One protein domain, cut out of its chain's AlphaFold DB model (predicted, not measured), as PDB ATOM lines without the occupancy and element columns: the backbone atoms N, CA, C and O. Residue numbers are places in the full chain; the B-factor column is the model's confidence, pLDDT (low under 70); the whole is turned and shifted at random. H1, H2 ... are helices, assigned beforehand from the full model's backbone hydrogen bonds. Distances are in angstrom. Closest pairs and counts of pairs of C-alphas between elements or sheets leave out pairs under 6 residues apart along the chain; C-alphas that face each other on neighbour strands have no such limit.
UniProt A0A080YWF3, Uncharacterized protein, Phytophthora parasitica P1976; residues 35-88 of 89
ATOM      1  N   GLU A  35      31.434  22.928 -17.713       95.50
ATOM      2  CA  GLU A  35      30.295  22.073 -18.040       95.50
ATOM      3  C   GLU A  35      30.303  21.699 -19.527       95.50
ATOM      4  O   GLU A  35      30.241  20.514 -19.869       95.50
ATOM      5  N   SER A  36      30.493  22.687 -20.405       93.50
ATOM      6  CA  SER A  36      30.613  22.488 -21.853       93.50
ATOM      7  C   SER A  36      31.750  21.533 -22.217       93.50
ATOM      8  O   SER A  36      31.570  20.645 -23.052       93.50
ATOM      9  N   LEU A  37      32.911  21.658 -21.564       92.75
ATOM     10  CA  LEU A  37      34.060  20.778 -21.804       92.75
ATOM     11  C   LEU A  37      33.801  19.333 -21.357       92.75
ATOM     12  O   LEU A  37      34.186  18.391 -22.057       92.75
ATOM     13  N   VAL A  38      33.157  19.142 -20.202       95.62
ATOM     14  CA  VAL A  38      32.816  17.807 -19.685       95.62
ATOM     15  C   VAL A  38      31.781  17.131 -20.582       95.62
ATOM     16  O   VAL A  38      31.959  15.963 -20.939       95.62
ATOM     17  N   ASN A  39      30.733  17.854 -20.974       95.62
ATOM     18  CA  ASN A  39      29.682  17.325 -21.839       95.62
ATOM     19  C   ASN A  39      30.231  16.971 -23.223       95.62
ATOM     20  O   ASN A  39      30.069  15.833 -23.665       95.62
ATOM     21  N   TRP A  40      30.985  17.878 -23.849       95.38
ATOM     22  CA  TRP A  40      31.603  17.624 -25.149       95.38
ATOM     23  C   TRP A  40      32.543  16.413 -25.120       95.38
ATOM     24  O   TRP A  40      32.512  15.590 -26.034       95.38
ATOM     25  N   ARG A  41      33.351  16.245 -24.059       95.50
ATOM     26  CA  ARG A  41      34.234  15.073 -23.922       95.50
ATOM     27  C   ARG A  41      33.427  13.771 -23.916       95.50
ATOM     28  O   ARG A  41      33.750  12.864 -24.680       95.50
ATOM     29  N   ARG A  42      32.372  13.700 -23.099       95.94
ATOM     30  CA  ARG A  42      31.502  12.516 -22.991       95.94
ATOM     31  C   ARG A  42      30.809  12.194 -24.310       95.94
ATOM     32  O   ARG A  42      30.752  11.038 -24.722       95.94
ATOM     33  N   GLU A  43      30.274  13.208 -24.985       95.75
ATOM     34  CA  GLU A  43      29.649  13.034 -26.298       95.75
ATOM     35  C   GLU A  43      30.664  12.571 -27.342       95.75
ATOM     36  O   GLU A  43      30.357  11.721 -28.179       95.75
ATOM     37  N   ARG A  44      31.896  13.082 -27.270       95.62
ATOM     38  CA  ARG A  44      32.941  12.725 -28.220       95.62
ATOM     39  C   ARG A  44      33.425  11.290 -28.039       95.62
ATOM     40  O   ARG A  44      33.682  10.627 -29.041       95.62
ATOM     41  N   GLU A  45      33.540  10.808 -26.806       95.75
ATOM     42  CA  GLU A  45      33.846   9.400 -26.516       95.75
ATOM     43  C   GLU A  45      32.802   8.479 -27.165       95.75
ATOM     44  O   GLU A  45      33.156   7.606 -27.956       95.75
ATOM     45  N   ARG A  46      31.510   8.776 -26.965       94.69
ATOM     46  CA  ARG A  46      30.404   8.035 -27.596       94.69
ATOM     47  C   ARG A  46      30.442   8.096 -29.125       94.69
ATOM     48  O   ARG A  46      30.187   7.096 -29.794       94.69
ATOM     49  N   TYR A  47      30.744   9.264 -29.695       95.12
ATOM     50  CA  TYR A  47      30.901   9.434 -31.142       95.12
ATOM     51  C   TYR A  47      32.022   8.541 -31.692       95.12
ATOM     52  O   TYR A  47      31.813   7.821 -32.667       95.12
ATOM     53  N   VAL A  48      33.192   8.544 -31.046       94.62
ATOM     54  CA  VAL A  48      34.343   7.730 -31.455       94.62
ATOM     55  C   VAL A  48      34.015   6.242 -31.408       94.62
ATOM     56  O   VAL A  48      34.301   5.543 -32.378       94.62
ATOM     57  N   GLU A  49      33.375   5.763 -30.341       93.69
ATOM     58  CA  GLU A  49      32.953   4.362 -30.220       93.69
ATOM     59  C   GLU A  49      32.024   3.946 -31.369       93.69
ATOM     60  O   GLU A  49      32.255   2.924 -32.024       93.69
ATOM     61  N   LYS A  50      31.021   4.776 -31.688       91.44
ATOM     62  CA  LYS A  50      30.108   4.523 -32.813       91.44
ATOM     63  C   LYS A  50      30.838   4.495 -34.157       91.44
ATOM     64  O   LYS A  50      30.568   3.616 -34.977       91.44
ATOM     65  N   ILE A  51      31.763   5.426 -34.404       91.94
ATOM     66  CA  ILE A  51      32.548   5.446 -35.649       91.94
ATOM     67  C   ILE A  51      33.456   4.216 -35.741       91.94
ATOM     68  O   ILE A  51      33.509   3.591 -36.798       91.94
ATOM     69  N   GLN A  52      34.105   3.802 -34.650       92.00
ATOM     70  CA  GLN A  52      34.916   2.579 -34.629       92.00
ATOM     71  C   GLN A  52      34.085   1.342 -34.970       92.00
ATOM     72  O   GLN A  52      34.517   0.516 -35.774       92.00
ATOM     73  N   GLN A  53      32.882   1.221 -34.402       89.38
ATOM     74  CA  GLN A  53      31.973   0.124 -34.720       89.38
ATOM     75  C   GLN A  53      31.592   0.122 -36.208       89.38
ATOM     76  O   GLN A  53      31.646  -0.928 -36.845       89.38
ATOM     77  N   LYS A  54      31.288   1.289 -36.788       87.25
ATOM     78  CA  LYS A  54      30.978   1.421 -38.222       87.25
ATOM     79  C   LYS A  54      32.166   1.085 -39.126       87.25
ATOM     80  O   LYS A  54      31.980   0.418 -40.144       87.25
ATOM     81  N   CYS A  55      33.378   1.499 -38.760       89.50
ATOM     82  CA  CYS A  55      34.592   1.209 -39.530       89.50
ATOM     83  C   CYS A  55      34.884  -0.300 -39.581       89.50
ATOM     84  O   CYS A  55      35.280  -0.813 -40.624       89.50
ATOM     85  N   ARG A  56      34.599  -1.042 -38.495       86.19
ATOM     86  CA  ARG A  56      34.727  -2.514 -38.469       86.19
ATOM     87  C   ARG A  56      33.830  -3.210 -39.495       86.19
ATOM     88  O   ARG A  56      34.202  -4.264 -39.993       86.19
ATOM     89  N   THR A  57      32.664  -2.642 -39.800       84.12
ATOM     90  CA  THR A  57      31.703  -3.223 -40.752       84.12
ATOM     91  C   THR A  57      31.934  -2.752 -42.191       84.12
ATOM     92  O   THR A  57      31.696  -3.512 -43.121       84.12
ATOM     93  N   SER A  58      32.388  -1.511 -42.384       81.69
ATOM     94  CA  SER A  58      32.528  -0.874 -43.707       81.69
ATOM     95  C   SER A  58      33.913  -1.011 -44.347       81.69
ATOM     96  O   SER A  58      34.056  -0.710 -45.529       81.69
ATOM     97  N   ASN A  59      34.925  -1.468 -43.595       82.19
ATOM     98  CA  ASN A  59      36.333  -1.496 -44.014       82.19
ATOM     99  C   ASN A  59      36.903  -0.101 -44.372       82.19
ATOM    100  O   ASN A  59      37.898   0.011 -45.087       82.19
ATOM    101  N   GLU A  60      36.274   0.971 -43.879       85.12
ATOM    102  CA  GLU A  60      36.771   2.342 -44.006       85.12
ATOM    103  C   GLU A  60      37.883   2.613 -42.971       85.12
ATOM    104  O   GLU A  60      37.767   2.181 -41.816       85.12
ATOM    105  N   PRO A  61      38.967   3.331 -43.333       90.00
ATOM    106  CA  PRO A  61      39.979   3.722 -42.362       90.00
ATOM    107  C   PRO A  61      39.400   4.694 -41.326       90.00
ATOM    108  O   PRO A  61      38.886   5.759 -41.665       90.00
ATOM    109  N   PHE A  62      39.559   4.355 -40.044       90.25
ATOM    110  CA  PHE A  62      39.025   5.135 -38.922       90.25
ATOM    111  C   PHE A  62      39.437   6.615 -38.955       90.25
ATOM    112  O   PHE A  62      38.605   7.486 -38.708       90.25
ATOM    113  N   ASP A  63      40.687   6.906 -39.321       90.31
ATOM    114  CA  ASP A  63      41.215   8.274 -39.394       90.31
ATOM    115  C   ASP A  63      40.548   9.140 -40.474       90.31
ATOM    116  O   ASP A  63      40.577  10.368 -40.374       90.31
ATOM    117  N   ALA A  64      39.961   8.521 -41.505       88.50
ATOM    118  CA  ALA A  64      39.183   9.226 -42.521       88.50
ATOM    119  C   ALA A  64      37.730   9.449 -42.073       88.50
ATOM    120  O   ALA A  64      37.150  10.486 -42.385       88.50
ATOM    121  N   ALA A  65      37.170   8.508 -41.305       89.19
ATOM    122  CA  ALA A  65      35.787   8.558 -40.836       89.19
ATOM    123  C   ALA A  65      35.585   9.479 -39.615       89.19
ATOM    124  O   ALA A  65      34.509  10.051 -39.422       89.19
ATOM    125  N   VAL A  66      36.600   9.612 -38.753       94.06
ATOM    126  CA  VAL A  66      36.507  10.387 -37.509       94.06
ATOM    127  C   VAL A  66      36.825  11.870 -37.731       94.06
ATOM    128  O   VAL A  66      37.874  12.239 -38.258       94.06
ATOM    129  N   MET A  67      35.966  12.763 -37.234       93.44
ATOM    130  CA  MET A  67      36.295  14.191 -37.195       93.44
ATOM    131  C   MET A  67      37.380  14.489 -36.152       93.44
ATOM    132  O   MET A  67      37.315  14.072 -34.981       93.44
ATOM    133  N   ARG A  68      38.386  15.267 -36.563       92.12
ATOM    134  CA  ARG A  68      39.472  15.697 -35.676       92.12
ATOM    135  C   ARG A  68      38.933  16.684 -34.651       92.12
ATOM    136  O   ARG A  68      38.071  17.501 -34.952       92.12
ATOM    137  N   VAL A  69      39.519  16.673 -33.455       90.94
ATOM    138  CA  VAL A  69      39.135  17.585 -32.365       90.94
ATOM    139  C   VAL A  69      39.126  19.042 -32.829       90.94
ATOM    140  O   VAL A  69      38.136  19.736 -32.640       90.94
ATOM    141  N   ARG A  70      40.182  19.496 -33.512       88.50
ATOM    142  CA  ARG A  70      40.278  20.882 -33.996       88.50
ATOM    143  C   ARG A  70      39.122  21.294 -34.922       88.50
ATOM    144  O   ARG A  70      38.741  22.454 -34.911       88.50
ATOM    145  N   ASP A  71      38.574  20.346 -35.685       90.31
ATOM    146  CA  ASP A  71      37.508  20.593 -36.662       90.31
ATOM    147  C   ASP A  71      36.124  20.602 -35.981       90.31
ATOM    148  O   ASP A  71      35.146  21.059 -36.559       90.31
ATOM    149  N   THR A  72      36.050  20.136 -34.730       92.19
ATOM    150  CA  THR A  72      34.844  20.173 -33.886       92.19
ATOM    151  C   THR A  72      34.787  21.380 -32.948       92.19
ATOM    152  O   THR A  72      33.790  21.572 -32.259       92.19
ATOM    153  N   VAL A  73      35.842  22.201 -32.885       90.75
ATOM    154  CA  VAL A  73      35.879  23.398 -32.032       90.75
ATOM    155  C   VAL A  73      35.518  24.635 -32.844       90.75
ATOM    156  O   VAL A  73      36.111  24.896 -33.891       90.75
ATOM    157  N   LYS A  74      34.605  25.470 -32.325       89.06
ATOM    158  CA  LYS A  74      34.271  26.742 -32.978       89.06
ATOM    159  C   LYS A  74      35.516  27.620 -33.174       89.06
ATOM    160  O   LYS A  74      36.245  27.866 -32.208       89.06
ATOM    161  N   PRO A  75      35.716  28.233 -34.359       86.94
ATOM    162  CA  PRO A  75      36.884  29.077 -34.634       86.94
ATOM    163  C   PRO A  75      37.088  30.224 -33.635       86.94
ATOM    164  O   PRO A  75      38.217  30.625 -33.357       86.94
ATOM    165  N   ARG A  76      35.996  30.756 -33.067       88.44
ATOM    166  CA  ARG A  76      36.055  31.801 -32.031       88.44
ATOM    167  C   ARG A  76      36.706  31.304 -30.739       88.44
ATOM    168  O   ARG A  76      37.424  32.071 -30.109       88.44
ATOM    169  N   LEU A  77      36.483  30.049 -30.355       87.94
ATOM    170  CA  LEU A  77      37.104  29.457 -29.169       87.94
ATOM    171  C   LEU A  77      38.580  29.164 -29.418       87.94
ATOM    172  O   LEU A  77      39.406  29.489 -28.575       87.94
ATOM    173  N   LEU A  78      38.928  28.652 -30.605       84.06
ATOM    174  CA  LEU A  78      40.326  28.417 -30.983       84.06
ATOM    175  C   LEU A  78      41.169  29.694 -30.864       84.06
ATOM    176  O   LEU A  78      42.255  29.657 -30.295       84.06
ATOM    177  N   LYS A  79      40.652  30.838 -31.329       84.81
ATOM    178  CA  LYS A  79      41.338  32.135 -31.190       84.81
ATOM    179  C   LYS A  79      41.574  32.525 -29.729       84.81
ATOM    180  O   LYS A  79      42.670  32.967 -29.398       84.81
ATOM    181  N   HIS A  80      40.575  32.341 -28.862       83.00
ATOM    182  CA  HIS A  80      40.721  32.623 -27.432       83.00
ATOM    183  C   HIS A  80      41.746  31.701 -26.765       83.00
ATOM    184  O   HIS A  80      42.544  32.171 -25.965       83.00
ATOM    185  N   LEU A  81      41.775  30.415 -27.123       78.69
ATOM    186  CA  LEU A  81      42.753  29.470 -26.578       78.69
ATOM    187  C   LEU A  81      44.175  29.833 -26.948       78.69
ATOM    188  O   LEU A  81      45.047  29.856 -26.089       78.69
ATOM    189  N   VAL A  82      44.386  30.153 -28.222       83.19
ATOM    190  CA  VAL A  82      45.686  30.592 -28.717       83.19
ATOM    191  C   VAL A  82      46.150  31.826 -27.938       83.19
ATOM    192  O   VAL A  82      47.276  31.845 -27.451       83.19
ATOM    193  N   ALA A  83      45.271  32.812 -27.735       81.12
ATOM    194  CA  ALA A  83      45.587  34.001 -26.945       81.12
ATOM    195  C   ALA A  83      45.927  33.675 -25.478       81.12
ATOM    196  O   ALA A  83      46.904  34.203 -24.955       81.12
ATOM    197  N   MET A  84      45.173  32.786 -24.823       76.56
ATOM    198  CA  MET A  84      45.454  32.369 -23.442       76.56
ATOM    199  C   MET A  84      46.790  31.621 -23.321       76.56
ATOM    200  O   MET A  84      47.554  31.881 -22.393       76.56
ATOM    201  N   CYS A  85      47.098  30.727 -24.265       76.56
ATOM    202  CA  CYS A  85      48.368  30.004 -24.292       76.56
ATOM    203  C   CYS A  85      49.563  30.947 -24.475       76.56
ATOM    204  O   CYS A  85      50.556  30.790 -23.773       76.56
ATOM    205  N   TYR A  86      49.464  31.937 -25.368       74.50
ATOM    206  CA  TYR A  86      50.523  32.938 -25.546       74.50
ATOM    207  C   TYR A  86      50.656  33.899 -24.363       74.50
ATOM    208  O   TYR A  86      51.755  34.355 -24.095       74.50
ATOM    209  N   ALA A  87      49.571  34.198 -23.644       68.62
ATOM    210  CA  ALA A  87      49.617  35.047 -22.451       68.62
ATOM    211  C   ALA A  87      50.229  34.354 -21.218       68.62
ATOM    212  O   ALA A  87      50.487  35.013 -20.216       68.62
ATOM    213  N   SER A  88      50.420  33.032 -21.274       61.19
ATOM    214  CA  SER A  88      50.957  32.218 -20.173       61.19
ATOM    215  C   SER A  88      52.426  31.809 -20.388       61.19
ATOM    216  O   SER A  88      52.941  31.000 -19.616       61.19
TER     217      SER A  88
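What this domain is: This is residues 35 to 88 of the 89 residues of an uncharacterized protein of Phytophthora parasitica P1976 (UniProt A0A080YWF3). One long helix, H1, makes one side of an open, flat U, and after its last residue, Ser 58, the backbone folds back through two short helical turns, H2 and H3, that make the other side. A last helix, H4, takes this returning side past the level of H1's first residues, and residues 79 to 88 stick out there; the whole spans 46 A along its longest axis, and the body without these residues 35 A. The contacts between helices are few: H1 and H2 touch near the bend of the U, while H3 and H4 touch no helix. The printed part has 54 residues with four named helices in the order H1, H2, H3, H4 and no named strand, and its class is all helix. It is only just loose, close to extended, with a radius of gyration of the C-alphas of 14.6 A and spans of 46 by 22 by 17 A.

Where its parts are: H1 is residues 35 to 58, beginning at C-alpha 35 at (30.295, 22.073, -18.040) and ending at C-alpha 58 at (32.528, -0.874, -43.707), 34.5 A from first to last C-alpha. H2 is residues 62 to 65, and H3 is residues 69 to 72. H4 is residues 75 to 87, 18.6 A from first to last C-alpha, and ends at C-alpha 87 at (49.617, 35.047, -22.451).

How they stand to each other: H1 touches H2 with residues 51 to 55 alone. Their closest C-alphas are those of Cys 55 and Phe 62, 6.0 A apart, and their centres are 12.5 A apart. H2 and H3 are apart, though they follow each other in the chain. H3 and H4 are only just apart, with their closest C-alphas 8.1 A from each other. H1 is apart from H3 and from H4, and H2 is apart from H4. In H4 every O i to N i+4 pair is within hydrogen-bond range, and in H1 19 of 20 are; H2 and H3, four residues each, are too short for such a pair, and each has its one O i to N i+3 pair within range.

The domain as a whole: The two C-alphas farthest apart are those of Thr 57 and Ala 87, at 46.0 A, while the first and last printed C-alphas, Glu 35 and Ser 88, are 23.1 A apart. Residues 79 to 88, of which 79 to 87 belong to H4, stand free; without them the body has 44 residues and spans 35 by 19 by 8 A. The printed part has no cut, and the links H1 to H2, H2 to H3 and H3 to H4 are tight. The mean pLDDT of the printed part is 88.4, and residues 87 to 88 are under 70.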